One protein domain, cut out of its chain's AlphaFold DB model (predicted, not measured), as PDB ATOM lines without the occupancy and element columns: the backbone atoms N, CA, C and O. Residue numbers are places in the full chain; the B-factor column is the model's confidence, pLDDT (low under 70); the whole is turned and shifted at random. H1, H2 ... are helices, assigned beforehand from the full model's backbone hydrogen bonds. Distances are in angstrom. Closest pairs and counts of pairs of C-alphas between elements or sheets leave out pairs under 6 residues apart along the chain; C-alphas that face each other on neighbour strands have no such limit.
ATOM      1  N   LEU A   2      53.227  -5.350 -31.591       84.44
ATOM      2  CA  LEU A   2      54.288  -4.450 -31.097       84.44
ATOM      3  C   LEU A   2      54.468  -3.174 -31.933       84.44
ATOM      4  O   LEU A   2      54.468  -2.077 -31.382       84.44
ATOM      5  N   VAL A   3      54.577  -3.309 -33.259       88.19
ATOM      6  CA  VAL A   3      54.773  -2.162 -34.163       88.19
ATOM      7  C   VAL A   3      53.596  -1.172 -34.098       88.19
ATOM      8  O   VAL A   3      53.856  -0.009 -33.788       88.19
ATOM      9  N   PRO A   4      52.319  -1.585 -34.276       90.62
ATOM     10  CA  PRO A   4      51.170  -0.699 -34.063       90.62
ATOM     11  C   PRO A   4      51.191   0.048 -32.727       90.62
ATOM     12  O   PRO A   4      50.960   1.257 -32.682       90.62
ATOM     13  N   TYR A   5      51.506  -0.652 -31.635       90.19
ATOM     14  CA  TYR A   5      51.553  -0.049 -30.307       90.19
ATOM     15  C   TYR A   5      52.691   0.969 -30.159       90.19
ATOM     16  O   TYR A   5      52.460   2.064 -29.648       90.19
ATOM     17  N   HIS A   6      53.905   0.663 -30.625       91.88
ATOM     18  CA  HIS A   6      55.033   1.600 -30.566       91.88
ATOM     19  C   HIS A   6      54.767   2.870 -31.380       91.88
ATOM     20  O   HIS A   6      55.022   3.969 -30.885       91.88
ATOM     21  N   THR A   7      54.185   2.735 -32.574       93.69
ATOM     22  CA  THR A   7      53.780   3.880 -33.402       93.69
ATOM     23  C   THR A   7      52.715   4.720 -32.701       93.69
ATOM     24  O   THR A   7      52.830   5.943 -32.653       93.69
ATOM     25  N   LEU A   8      51.717   4.078 -32.083       94.06
ATOM     26  CA  LEU A   8      50.685   4.762 -31.301       94.06
ATOM     27  C   LEU A   8      51.287   5.531 -30.116       94.06
ATOM     28  O   LEU A   8      50.935   6.686 -29.884       94.06
ATOM     29  N   ARG A   9      52.206   4.912 -29.361       92.00
ATOM     30  CA  ARG A   9      52.883   5.580 -28.238       92.00
ATOM     31  C   ARG A   9      53.674   6.793 -28.699       92.00
ATOM     32  O   ARG A   9      53.624   7.814 -28.021       92.00
ATOM     33  N   TRP A  10      54.406   6.666 -29.805       94.81
ATOM     34  CA  TRP A  10      55.169   7.768 -30.381       94.81
ATOM     35  C   TRP A  10      54.242   8.924 -30.761       94.81
ATOM     36  O   TRP A  10      54.468  10.034 -30.294       94.81
ATOM     37  N   ALA A  11      53.154   8.642 -31.485       95.25
ATOM     38  CA  ALA A  11      52.147   9.626 -31.885       95.25
ATOM     39  C   ALA A  11      51.563  10.389 -30.681       95.25
ATOM     40  O   ALA A  11      51.523  11.618 -30.667       95.25
ATOM     41  N   LEU A  12      51.184   9.673 -29.614       91.75
ATOM     42  CA  LEU A  12      50.691  10.299 -28.380       91.75
ATOM     43  C   LEU A  12      51.760  11.130 -27.656       91.75
ATOM     44  O   LEU A  12      51.430  12.157 -27.069       91.75
ATOM     45  N   ALA A  13      53.021  10.693 -27.673       92.44
ATOM     46  CA  ALA A  13      54.114  11.379 -26.986       92.44
ATOM     47  C   ALA A  13      54.584  12.643 -27.723       92.44
ATOM     48  O   ALA A  13      54.990  13.607 -27.076       92.44
ATOM     49  N   THR A  14      54.544  12.648 -29.057       96.31
ATOM     50  CA  THR A  14      54.938  13.800 -29.884       96.31
ATOM     51  C   THR A  14      53.787  14.767 -30.146       96.31
ATOM     52  O   THR A  14      54.036  15.921 -30.491       96.31
ATOM     53  N   GLY A  15      52.542  14.312 -29.985       94.38
ATOM     54  CA  GLY A  15      51.350  15.053 -30.388       94.38
ATOM     55  C   GLY A  15      51.064  14.984 -31.892       94.38
ATOM     56  O   GLY A  15      50.198  15.715 -32.366       94.38
ATOM     57  N   ASP A  16      51.769  14.131 -32.643       96.25
ATOM     58  CA  ASP A  16      51.486  13.881 -34.059       96.25
ATOM     59  C   ASP A  16      50.276  12.947 -34.196       96.25
ATOM     60  O   ASP A  16      50.355  11.742 -33.941       96.25
ATOM     61  N   THR A  17      49.135  13.504 -34.603       94.88
ATOM     62  CA  THR A  17      47.871  12.771 -34.720       94.88
ATOM     63  C   THR A  17      47.688  12.064 -36.058       94.88
ATOM     64  O   THR A  17      46.689  11.367 -36.222       94.88
ATOM     65  N   ALA A  18      48.645  12.137 -36.994       95.44
ATOM     66  CA  ALA A  18      48.474  11.613 -38.353       95.44
ATOM     67  C   ALA A  18      48.082  10.123 -38.395       95.44
ATOM     68  O   ALA A  18      47.279   9.713 -39.235       95.44
ATOM     69  N   TYR A  19      48.600   9.306 -37.470       94.00
ATOM     70  CA  TYR A  19      48.245   7.885 -37.376       94.00
ATOM     71  C   TYR A  19      46.791   7.651 -36.922       94.00
ATOM     72  O   TYR A  19      46.149   6.687 -37.344       94.00
ATOM     73  N   PHE A  20      46.258   8.537 -36.078       94.50
ATOM     74  CA  PHE A  20      44.866   8.496 -35.640       94.50
ATOM     75  C   PHE A  20      43.924   9.097 -36.687       94.50
ATOM     76  O   PHE A  20      42.848   8.545 -36.932       94.50
ATOM     77  N   ASP A  21      44.328  10.205 -37.307       94.25
ATOM     78  CA  ASP A  21      43.527  10.954 -38.276       94.25
ATOM     79  C   ASP A  21      43.374  10.195 -39.600       94.25
ATOM     80  O   ASP A  21      42.365  10.347 -40.285       94.25
ATOM     81  N   SER A  22      44.320   9.306 -39.930       92.62
ATOM     82  CA  SER A  22      44.197   8.405 -41.081       92.62
ATOM     83  C   SER A  22      43.116   7.331 -40.916       92.62
ATOM     84  O   SER A  22      42.774   6.659 -41.885       92.62
ATOM     85  N   GLY A  23      42.606   7.121 -39.697       92.19
ATOM     86  CA  GLY A  23      41.665   6.050 -39.368       92.19
ATOM     87  C   GLY A  23      42.316   4.691 -39.090       92.19
ATOM     88  O   GLY A  23      41.636   3.797 -38.591       92.19
ATOM     89  N   ASN A  24      43.628   4.531 -39.306       91.81
ATOM     90  CA  ASN A  24      44.312   3.243 -39.129       91.81
ATOM     91  C   ASN A  24      44.228   2.718 -37.691       91.81
ATOM     92  O   ASN A  24      44.033   1.521 -37.487       91.81
ATOM     93  N   VAL A  25      44.344   3.597 -36.685       95.00
ATOM     94  CA  VAL A  25      44.206   3.178 -35.280       95.00
ATOM     95  C   VAL A  25      42.798   2.650 -35.000       95.00
ATOM     96  O   VAL A  25      42.647   1.652 -34.299       95.00
ATOM     97  N   ARG A  26      41.768   3.283 -35.574       94.94
ATOM     98  CA  ARG A  26      40.378   2.834 -35.439       94.94
ATOM     99  C   ARG A  26      40.170   1.476 -36.107       94.94
ATOM    100  O   ARG A  26      39.629   0.587 -35.459       94.94
ATOM    101  N   SER A  27      40.664   1.292 -37.332       93.75
ATOM    102  CA  SER A  27      40.584   0.013 -38.051       93.75
ATOM    103  C   SER A  27      41.292  -1.119 -37.303       93.75
ATOM    104  O   SER A  27      40.743  -2.208 -37.185       93.75
ATOM    105  N   LEU A  28      42.472  -0.866 -36.730       94.62
ATOM    106  CA  LEU A  28      43.192  -1.848 -35.910       94.62
ATOM    107  C   LEU A  28      42.506  -2.124 -34.563       94.62
ATOM    108  O   LEU A  28      42.602  -3.231 -34.038       94.62
ATOM    109  N   GLY A  29      41.807  -1.137 -33.999       96.00
ATOM    110  CA  GLY A  29      40.968  -1.334 -32.820       96.00
ATOM    111  C   GLY A  29      39.780  -2.247 -33.125       96.00
ATOM    112  O   GLY A  29      39.532  -3.194 -32.383       96.00
ATOM    113  N   ASP A  30      39.094  -2.012 -34.247       96.56
ATOM    114  CA  ASP A  30      38.011  -2.877 -34.721       96.56
ATOM    115  C   ASP A  30      38.549  -4.280 -35.070       96.56
ATOM    116  O   ASP A  30      37.932  -5.276 -34.695       96.56
ATOM    117  N   PHE A  31      39.740  -4.384 -35.675       96.50
ATOM    118  CA  PHE A  31      40.443  -5.652 -35.905       96.50
ATOM    119  C   PHE A  31      40.679  -6.415 -34.594       96.50
ATOM    120  O   PHE A  31      40.354  -7.598 -34.512       96.50
ATOM    121  N   ALA A  32      41.192  -5.754 -33.549       96.25
ATOM    122  CA  ALA A  32      41.422  -6.375 -32.241       96.25
ATOM    123  C   ALA A  32      40.123  -6.882 -31.590       96.25
ATOM    124  O   ALA A  32      40.134  -7.900 -30.904       96.25
ATOM    125  N   ILE A  33      38.994  -6.193 -31.803       97.75
ATOM    126  CA  ILE A  33      37.680  -6.644 -31.321       97.75
ATOM    127  C   ILE A  33      37.183  -7.838 -32.138       97.75
ATOM    128  O   ILE A  33      36.732  -8.830 -31.567       97.75
ATOM    129  N   LEU A  34      37.258  -7.752 -33.467       97.75
ATOM    130  CA  LEU A  34      36.777  -8.791 -34.375       97.75
ATOM    131  C   LEU A  34      37.513 -10.115 -34.162       97.75
ATOM    132  O   LEU A  34      36.864 -11.155 -34.196       97.75
ATOM    133  N   THR A  35      38.816 -10.056 -33.887       96.94
ATOM    134  CA  THR A  35      39.709 -11.214 -33.701       96.94
ATOM    135  C   THR A  35      39.852 -11.679 -32.242       96.94
ATOM    136  O   THR A  35      40.638 -12.578 -31.948       96.94
ATOM    137  N   MET A  36      39.088 -11.097 -31.313       97.00
ATOM    138  CA  MET A  36      38.954 -11.568 -29.929       97.00
ATOM    139  C   MET A  36      37.736 -12.484 -29.811       97.00
ATOM    140  O   MET A  36      36.637 -12.064 -30.149       97.00
ATOM    141  N   ASP A  37      37.859 -13.690 -29.275       97.38
ATOM    142  CA  ASP A  37      36.716 -14.601 -29.141       97.38
ATOM    143  C   ASP A  37      35.646 -14.124 -28.131       97.38
ATOM    144  O   ASP A  37      35.747 -13.066 -27.496       97.38
ATOM    145  N   ASN A  38      34.557 -14.886 -27.995       97.31
ATOM    146  CA  ASN A  38      33.477 -14.539 -27.067       97.31
ATOM    147  C   ASN A  38      33.861 -14.695 -25.589       97.31
ATOM    148  O   ASN A  38      33.153 -14.162 -24.736       97.31
ATOM    149  N   LEU A  39      34.986 -15.337 -25.273       96.75
ATOM    150  CA  LEU A  39      35.501 -15.477 -23.910       96.75
ATOM    151  C   LEU A  39      36.383 -14.288 -23.507       96.75
ATOM    152  O   LEU A  39      36.626 -14.077 -22.323       96.75
ATOM    153  N   GLY A  40      36.815 -13.476 -24.475       95.88
ATOM    154  CA  GLY A  40      37.697 -12.331 -24.254       95.88
ATOM    155  C   GLY A  40      39.166 -12.623 -24.547       95.88
ATOM    156  O   GLY A  40      39.999 -11.730 -24.375       95.88
ATOM    157  N   TYR A  41      39.506 -13.823 -25.023       95.81
ATOM    158  CA  TYR A  41      40.867 -14.131 -25.451       95.81
ATOM    159  C   TYR A  41      41.107 -13.611 -26.861       95.81
ATOM    160  O   TYR A  41      40.234 -13.645 -27.728       95.81
ATOM    161  N   GLN A  42      42.316 -13.116 -27.106       95.38
ATOM    162  CA  GLN A  42      42.755 -12.871 -28.471       95.38
ATOM    163  C   GLN A  42      42.969 -14.218 -29.163       95.38
ATOM    164  O   GLN A  42      43.613 -15.096 -28.587       95.38
ATOM    165  N   VAL A  43      42.447 -14.394 -30.380       95.44
ATOM    166  CA  VAL A  43      42.724 -15.620 -31.134       95.44
ATOM    167  C   VAL A  43      44.222 -15.658 -31.493       95.44
ATOM    168  O   VAL A  43      44.738 -14.652 -31.986       95.44
ATOM    169  N   PRO A  44      44.939 -16.754 -31.189       91.88
ATOM    170  CA  PRO A  44      46.300 -16.998 -31.646       91.88
ATOM    171  C   PRO A  44      46.311 -17.296 -33.151       91.88
ATOM    172  O   PRO A  44      45.464 -18.031 -33.647       91.88
ATOM    173  N   TYR A  45      47.256 -16.683 -33.854       87.81
ATOM    174  CA  TYR A  45      47.612 -16.926 -35.254       87.81
ATOM    175  C   TYR A  45      49.064 -16.459 -35.439       87.81
ATOM    176  O   TYR A  45      49.490 -15.493 -34.788       87.81
ATOM    177  N   GLY A  46      49.835 -17.155 -36.277       83.75
ATOM    178  CA  GLY A  46      51.297 -17.009 -36.329       83.75
ATOM    179  C   GLY A  46      52.002 -17.567 -35.081       83.75
ATOM    180  O   GLY A  46      51.452 -18.422 -34.389       83.75
ATOM    181  N   ASP A  47      53.197 -17.048 -34.764       81.12
ATOM    182  CA  ASP A  47      54.111 -17.550 -33.719       81.12
ATOM    183  C   ASP A  47      53.610 -17.340 -32.271       81.12
ATOM    184  O   ASP A  47      54.170 -16.617 -31.436       81.12
ATOM    185  N   THR A  48      52.510 -18.006 -31.929       87.06
ATOM    186  CA  THR A  48      51.805 -17.843 -30.660       87.06
ATOM    187  C   THR A  48      51.476 -19.197 -30.036       87.06
ATOM    188  O   THR A  48      50.571 -19.913 -30.445       87.06
ATOM    189  N   GLY A  49      52.227 -19.552 -28.987       86.38
ATOM    190  CA  GLY A  49      52.080 -20.850 -28.331       86.38
ATOM    191  C   GLY A  49      50.842 -20.960 -27.438       86.38
ATOM    192  O   GLY A  49      50.205 -21.994 -27.422       86.38
ATOM    193  N   SER A  50      50.451 -19.929 -26.685       91.62
ATOM    194  CA  SER A  50      49.355 -20.055 -25.701       91.62
ATOM    195  C   SER A  50      47.961 -19.926 -26.321       91.62
ATOM    196  O   SER A  50      47.727 -19.033 -27.134       91.62
ATOM    197  N   TYR A  51      46.988 -20.701 -25.820       93.12
ATOM    198  CA  TYR A  51      45.567 -20.518 -26.152       93.12
ATOM    199  C   TYR A  51      45.019 -19.126 -25.767       93.12
ATOM    200  O   TYR A  51      44.026 -18.684 -26.344       93.12
ATOM    201  N   GLN A  52      45.666 -18.435 -24.817       91.94
ATOM    202  CA  GLN A  52      45.324 -17.074 -24.378       91.94
ATOM    203  C   GLN A  52      45.980 -15.978 -25.239       91.94
ATOM    204  O   GLN A  52      45.658 -14.800 -25.072       91.94
ATOM    205  N   CYS A  53      46.899 -16.350 -26.144       90.62
ATOM    206  CA  CYS A  53      47.761 -15.438 -26.901       90.62
ATOM    207  C   CYS A  53      48.647 -14.548 -25.982       90.62
ATOM    208  O   CYS A  53      48.864 -14.863 -24.811       90.62
ATOM    209  N   TRP A  54      49.239 -13.469 -26.509       86.88
ATOM    210  CA  TRP A  54      50.267 -12.650 -25.830       86.88
ATOM    211  C   TRP A  54      49.753 -11.342 -25.204       86.88
ATOM    212  O   TRP A  54      50.560 -10.531 -24.744       86.88
ATOM    213  N   TRP A  55      48.441 -11.074 -25.239       89.75
ATOM    214  CA  TRP A  55      47.819  -9.820 -24.762       89.75
ATOM    215  C   TRP A  55      48.426  -8.529 -25.342       89.75
ATOM    216  O   TRP A  55      48.273  -7.443 -24.777       89.75
ATOM    217  N   SER A  56      49.158  -8.628 -26.451       87.81
ATOM    218  CA  SER A  56      49.958  -7.532 -27.011       87.81
ATOM    219  C   SER A  56      49.104  -6.449 -27.679       87.81
ATOM    220  O   SER A  56      49.587  -5.351 -27.949       87.81
ATOM    221  N   GLU A  57      47.833  -6.741 -27.933       91.75
ATOM    222  CA  GLU A  57      46.807  -5.817 -28.403       91.75
ATOM    223  C   GLU A  57      46.209  -4.950 -27.281       91.75
ATOM    224  O   GLU A  57      45.695  -3.867 -27.558       91.75
ATOM    225  N   VAL A  58      46.299  -5.372 -26.012       92.44
ATOM    226  CA  VAL A  58      45.725  -4.632 -24.870       92.44
ATOM    227  C   VAL A  58      46.330  -3.227 -24.727       92.44
ATOM    228  O   VAL A  58      45.560  -2.264 -24.709       92.44
ATOM    229  N   PRO A  59      47.668  -3.043 -24.733       91.00
ATOM    230  CA  PRO A  59      48.260  -1.708 -24.656       91.00
ATOM    231  C   PRO A  59      47.845  -0.797 -25.822       91.00
ATOM    232  O   PRO A  59      47.713   0.419 -25.657       91.00
ATOM    233  N   PHE A  60      47.627  -1.381 -27.006       93.44
ATOM    234  CA  PHE A  60      47.141  -0.661 -28.179       93.44
ATOM    235  C   PHE A  60      45.698  -0.179 -27.973       93.44
ATOM    236  O   PHE A  60      45.423   1.007 -28.158       93.44
ATOM    237  N   LEU A  61      44.801  -1.058 -27.513       93.69
ATOM    238  CA  LEU A  61      43.414  -0.713 -27.190       93.69
ATOM    239  C   LEU A  61      43.318   0.349 -26.085       93.69
ATOM    240  O   LEU A  61      42.504   1.265 -26.196       93.69
ATOM    241  N   CYS A  62      44.176   0.286 -25.063       92.50
ATOM    242  CA  CYS A  62      44.290   1.316 -24.026       92.50
ATOM    243  C   CYS A  62      44.589   2.698 -24.623       92.50
ATOM    244  O   CYS A  62      43.906   3.680 -24.318       92.50
ATOM    245  N   GLY A  63      45.577   2.774 -25.518       92.38
ATOM    246  CA  GLY A  63      45.932   4.005 -26.217       92.38
ATOM    247  C   GLY A  63      44.834   4.510 -27.162       92.38
ATOM    248  O   GLY A  63      44.525   5.704 -27.171       92.38
ATOM    249  N   ALA A  64      44.192   3.608 -27.909       94.06
ATOM    250  CA  ALA A  64      43.077   3.939 -28.795       94.06
ATOM    251  C   ALA A  64      41.854   4.455 -28.015       94.06
ATOM    252  O   ALA A  64      41.249   5.458 -28.399       94.06
ATOM    253  N   SER A  65      41.520   3.817 -26.888       93.19
ATOM    254  CA  SER A  65      40.455   4.256 -25.981       93.19
ATOM    255  C   SER A  65      40.770   5.624 -25.372       93.19
ATOM    256  O   SER A  65      39.909   6.505 -25.352       93.19
ATOM    257  N   TYR A  66      42.021   5.843 -24.945       92.50
ATOM    258  CA  TYR A  66      42.481   7.132 -24.429       92.50
ATOM    259  C   TYR A  66      42.289   8.267 -25.442       92.50
ATOM    260  O   TYR A  66      41.754   9.312 -25.073       92.50
ATOM    261  N   TYR A  67      42.680   8.059 -26.701       94.25
ATOM    262  CA  TYR A  67      42.579   9.089 -27.735       94.25
ATOM    263  C   TYR A  67      41.135   9.329 -28.192       94.25
ATOM    264  O   TYR A  67      40.640  10.453 -28.128       94.25
ATOM    265  N   TYR A  68      40.433   8.279 -28.634       94.69
ATOM    266  CA  TYR A  68      39.118   8.434 -29.265       94.69
ATOM    267  C   TYR A  68      37.962   8.571 -28.279       94.69
ATOM    268  O   TYR A  68      36.879   8.987 -28.686       94.69
ATOM    269  N   ARG A  69      38.154   8.172 -27.013       94.81
ATOM    270  CA  ARG A  69      37.073   8.030 -26.026       94.81
ATOM    271  C   ARG A  69      35.902   7.177 -26.549       94.81
ATOM    272  O   ARG A  69      34.746   7.423 -26.215       94.81
ATOM    273  N   ASP A  70      36.201   6.183 -27.387       94.50
ATOM    274  CA  ASP A  70      35.210   5.286 -27.989       94.50
ATOM    275  C   ASP A  70      34.824   4.181 -26.995       94.50
ATOM    276  O   ASP A  70      35.671   3.399 -26.546       94.50
ATOM    277  N   GLY A  71      33.533   4.111 -26.656       96.56
ATOM    278  CA  GLY A  71      32.993   3.117 -25.728       96.56
ATOM    279  C   GLY A  71      33.181   1.671 -26.191       96.56
ATOM    280  O   GLY A  71      33.251   0.786 -25.339       96.56
ATOM    281  N   ARG A  72      33.334   1.425 -27.503       97.19
ATOM    282  CA  ARG A  72      33.600   0.085 -28.060       97.19
ATOM    283  C   ARG A  72      34.939  -0.473 -27.582       97.19
ATOM    284  O   ARG A  72      35.008  -1.614 -27.129       97.19
ATOM    285  N   PHE A  73      35.994   0.345 -27.602       96.12
ATOM    286  CA  PHE A  73      37.319  -0.065 -27.117       96.12
ATOM    287  C   PHE A  73      37.340  -0.230 -25.599       96.12
ATOM    288  O   PHE A  73      37.969  -1.157 -25.098       96.12
ATOM    289  N   ALA A  74      36.628   0.631 -24.866       94.94
ATOM    290  CA  ALA A  74      36.490   0.499 -23.416       94.94
ATOM    291  C   ALA A  74      35.790  -0.811 -23.022       94.94
ATOM    292  O   ALA A  74      36.283  -1.530 -22.161       94.94
ATOM    293  N   TRP A  75      34.700  -1.162 -23.710       96.81
ATOM    294  CA  TRP A  75      33.993  -2.426 -23.496       96.81
ATOM    295  C   TRP A  75      34.890  -3.640 -23.786       96.81
ATOM    296  O   TRP A  75      34.953  -4.577 -22.991       96.81
ATOM    297  N   ALA A  76      35.647  -3.608 -24.888       96.31
ATOM    298  CA  ALA A  76      36.560  -4.697 -25.236       96.31
ATOM    299  C   ALA A  76      37.703  -4.848 -24.219       96.31
ATOM    300  O   ALA A  76      38.081  -5.967 -23.877       96.31
ATOM    301  N   LEU A  77      38.229  -3.731 -23.705       93.81
ATOM    302  CA  LEU A  77      39.219  -3.728 -22.629       93.81
ATOM    303  C   LEU A  77      38.660  -4.329 -21.343       93.81
ATOM    304  O   LEU A  77      39.321  -5.182 -20.766       93.81
ATOM    305  N   GLU A  78      37.458  -3.935 -20.909       93.38
ATOM    306  CA  GLU A  78      36.818  -4.526 -19.724       93.38
ATOM    307  C   GLU A  78      36.712  -6.047 -19.860       93.38
ATOM    308  O   GLU A  78      37.082  -6.781 -18.943       93.38
ATOM    309  N   LYS A  79      36.305  -6.524 -21.040       94.62
ATOM    310  CA  LYS A  79      36.200  -7.952 -21.320       94.62
ATOM    311  C   LYS A  79      37.550  -8.676 -21.299       94.62
ATOM    312  O   LYS A  79      37.666  -9.706 -20.645       94.62
ATOM    313  N   LYS A  80      38.579  -8.136 -21.962       93.50
ATOM    314  CA  LYS A  80      39.936  -8.719 -21.964       93.50
ATOM    315  C   LYS A  80      40.564  -8.706 -20.568       93.50
ATOM    316  O   LYS A  80      41.166  -9.687 -20.146       93.50
ATOM    317  N   LEU A  81      40.417  -7.609 -19.826       91.06
ATOM    318  CA  LEU A  81      40.982  -7.464 -18.482       91.06
ATOM    319  C   LEU A  81      40.295  -8.362 -17.446       91.06
ATOM    320  O   LEU A  81      40.930  -8.709 -16.456       91.06
ATOM    321  N   ALA A  82      39.046  -8.776 -17.678       92.25
ATOM    322  CA  ALA A  82      38.353  -9.730 -16.813       92.25
ATOM    323  C   ALA A  82      38.968 -11.144 -16.846       92.25
ATOM    324  O   ALA A  82      38.828 -11.884 -15.876       92.25
ATOM    325  N   VAL A  83      39.649 -11.512 -17.938       91.12
ATOM    326  CA  VAL A  83      40.283 -12.833 -18.120       91.12
ATOM    327  C   VAL A  83      41.818 -12.787 -18.122       91.12
ATOM    328  O   VAL A  83      42.466 -13.817 -17.943       91.12
ATOM    329  N   LYS A  84      42.422 -11.604 -18.290       85.62
ATOM    330  CA  LYS A  84      43.878 -11.412 -18.234       85.62
ATOM    331  C   LYS A  84      44.399 -11.674 -16.817       85.62
ATOM    332  O   LYS A  84      43.962 -11.057 -15.851       85.62
ATOM    333  N   THR A  85      45.399 -12.540 -16.697       72.50
ATOM    334  CA  THR A  85      45.930 -13.019 -15.405       72.50
ATOM    335  C   THR A  85      47.054 -12.155 -14.820       72.50
ATOM    336  O   THR A  85      47.574 -12.461 -13.749       72.50
ATOM    337  N   HIS A  86      47.441 -11.067 -15.493       73.75
ATOM    338  CA  HIS A  86      48.511 -10.163 -15.060       73.75
ATOM    339  C   HIS A  86      48.253  -8.707 -15.488       73.75
ATOM    340  O   HIS A  86      47.855  -8.427 -16.621       73.75
ATOM    341  N   SER A  87      48.522  -7.754 -14.594       66.19
ATOM    342  CA  SER A  87      48.358  -6.312 -14.825       66.19
ATOM    343  C   SER A  87      49.677  -5.638 -15.206       66.19
ATOM    344  O   SER A  87      50.724  -5.965 -14.653       66.19
ATOM    345  N   ALA A  88      49.629  -4.656 -16.108       71.06
ATOM    346  CA  ALA A  88      50.757  -3.772 -16.392       71.06
ATOM    347  C   ALA A  88      50.450  -2.369 -15.852       71.06
ATOM    348  O   ALA A  88      49.438  -1.770 -16.204       71.06
ATOM    349  N   GLU A  89      51.319  -1.841 -14.989       66.25
ATOM    350  CA  GLU A  89      51.090  -0.565 -14.285       66.25
ATOM    351  C   GLU A  89      51.482   0.682 -15.104       66.25
ATOM    352  O   GLU A  89      51.284   1.807 -14.657       66.25
ATOM    353  N   PHE A  90      52.044   0.505 -16.303       71.12
ATOM    354  CA  PHE A  90      52.612   1.582 -17.130       71.12
ATOM    355  C   PHE A  90      51.793   1.901 -18.396       71.12
ATOM    356  O   PHE A  90      52.277   2.596 -19.294       71.12
ATOM    357  N   GLU A  91      50.574   1.370 -18.508       76.50
ATOM    358  CA  GLU A  91      49.701   1.552 -19.675       76.50
ATOM    359  C   GLU A  91      48.832   2.820 -19.568       76.50
ATOM    360  O   GLU A  91      48.566   3.337 -18.483       76.50
ATOM    361  N   TYR A  92      48.368   3.340 -20.713       78.06
ATOM    362  CA  TYR A  92      47.396   4.437 -20.732       78.06
ATOM    363  C   TYR A  92      46.073   3.975 -20.113       78.06
ATOM    364  O   TYR A  92      45.561   2.912 -20.454       78.06
ATOM    365  N   ALA A  93      45.479   4.809 -19.263       78.69
ATOM    366  CA  ALA A  93      44.167   4.550 -18.691       78.69
ATOM    367  C   ALA A  93      43.239   5.739 -18.935       78.69
ATOM    368  O   ALA A  93      43.607   6.903 -18.774       78.69
ATOM    369  N   THR A  94      42.003   5.439 -19.314       83.56
ATOM    370  CA  THR A  94      40.926   6.419 -19.383       83.56
ATOM    371  C   THR A  94      39.640   5.802 -18.881       83.56
ATOM    372  O   THR A  94      39.357   4.638 -19.148       83.56
ATOM    373  N   LYS A  95      38.816   6.606 -18.210       88.75
ATOM    374  CA  LYS A  95      37.448   6.212 -17.898       88.75
ATOM    375  C   LYS A  95      36.538   6.636 -19.046       88.75
ATOM    376  O   LYS A  95      36.320   7.825 -19.258       88.75
ATOM    377  N   VAL A  96      36.039   5.662 -19.793       94.62
ATOM    378  CA  VAL A  96      35.066   5.829 -20.881       94.62
ATOM    379  C   VAL A  96      33.919   4.873 -20.582       94.62
ATOM    380  O   VAL A  96      34.167   3.763 -20.123       94.62
ATOM    381  N   ALA A  97      32.674   5.300 -20.792       96.44
ATOM    382  CA  ALA A  97      31.535   4.410 -20.597       96.44
ATOM    383  C   ALA A  97      31.591   3.270 -21.635       96.44
ATOM    384  O   ALA A  97      31.628   3.568 -22.835       96.44
ATOM    385  N   PRO A  98      31.616   1.995 -21.210       96.88
ATOM    386  CA  PRO A  98      31.677   0.867 -22.128       96.88
ATOM    387  C   PRO A  98      30.400   0.804 -22.975       96.88
ATOM    388  O   PRO A  98      29.287   0.977 -22.476       96.88
ATOM    389  N   LYS A  99      30.566   0.551 -24.274       97.81
ATOM    390  CA  LYS A  99      29.483   0.318 -25.231       97.81
ATOM    391  C   LYS A  99      29.788  -0.956 -26.004       97.81
ATOM    392  O   LYS A  99      30.800  -1.010 -26.694       97.81
ATOM    393  N   GLU A 100      28.902  -1.942 -25.927       97.56
ATOM    394  CA  GLU A 100      29.065  -3.180 -26.690       97.56
ATOM    395  C   GLU A 100      29.150  -2.882 -28.204       97.56
ATOM    396  O   GLU A 100      28.307  -2.139 -28.725       97.56
ATOM    397  N   PRO A 101      30.154  -3.420 -28.924       97.38
ATOM    398  CA  PRO A 101      30.373  -3.156 -30.347       97.38
ATOM    399  C   PRO A 101      29.446  -3.996 -31.241       97.38
ATOM    400  O   PRO A 101      29.890  -4.753 -32.104       97.38
ATOM    401  N   SER A 102      28.130  -3.878 -31.040       96.19
ATOM    402  CA  SER A 102      27.117  -4.651 -31.774       96.19
ATOM    403  C   SER A 102      27.119  -4.379 -33.288       96.19
ATOM    404  O   SER A 102      26.613  -5.181 -34.069       96.19
TER     405      SER A 102
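Overview. This is residues 2 to 102 of the 873 residues of the protein "PQQ-binding-like beta-propeller repeat protein" of Pirellulales bacterium (UniProt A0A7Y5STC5). Helices H1, H3 and H5 pack round a core helix, H4, mostly crossed; H5 folds back on H4, and short H2 packs on H1. The 101 printed residues, all helix by class, have five named helices in the order H1 to H5 and no named strand. The whole is compact, radius of gyration of the C-alphas 13.0 A, spanning 36 by 30 by 26 A.

Arrangement. H1, residues 2 to 14, touches H2, residues 18 to 21, closest C-alphas Ala 11 and Tyr 19, 7.0 A. H3, residues 24 to 34, touches the hub H4, residues 58 to 68, closest C-alphas Gly 29 and Leu 61, 6.2 A. H4 and H5, residues 71 to 83, form a hairpin at 23 degrees, a shallow tilt. O i to N i+4 pairs are within hydrogen-bond range throughout H1, H3 and H4, and 8 of 9 in H5; H2 is too short.

Along the chain. H1, 18.3 A long, begins at C-alpha 2 (54.288, -4.450, -31.097); H5, 19.1 A, ends at C-alpha 83 (40.283, -12.833, -18.120).

Size, cuts and confidence. The printed part has no cut. Residues 35 to 57 form a long link. Residues 87 and 89 have pLDDT under 70.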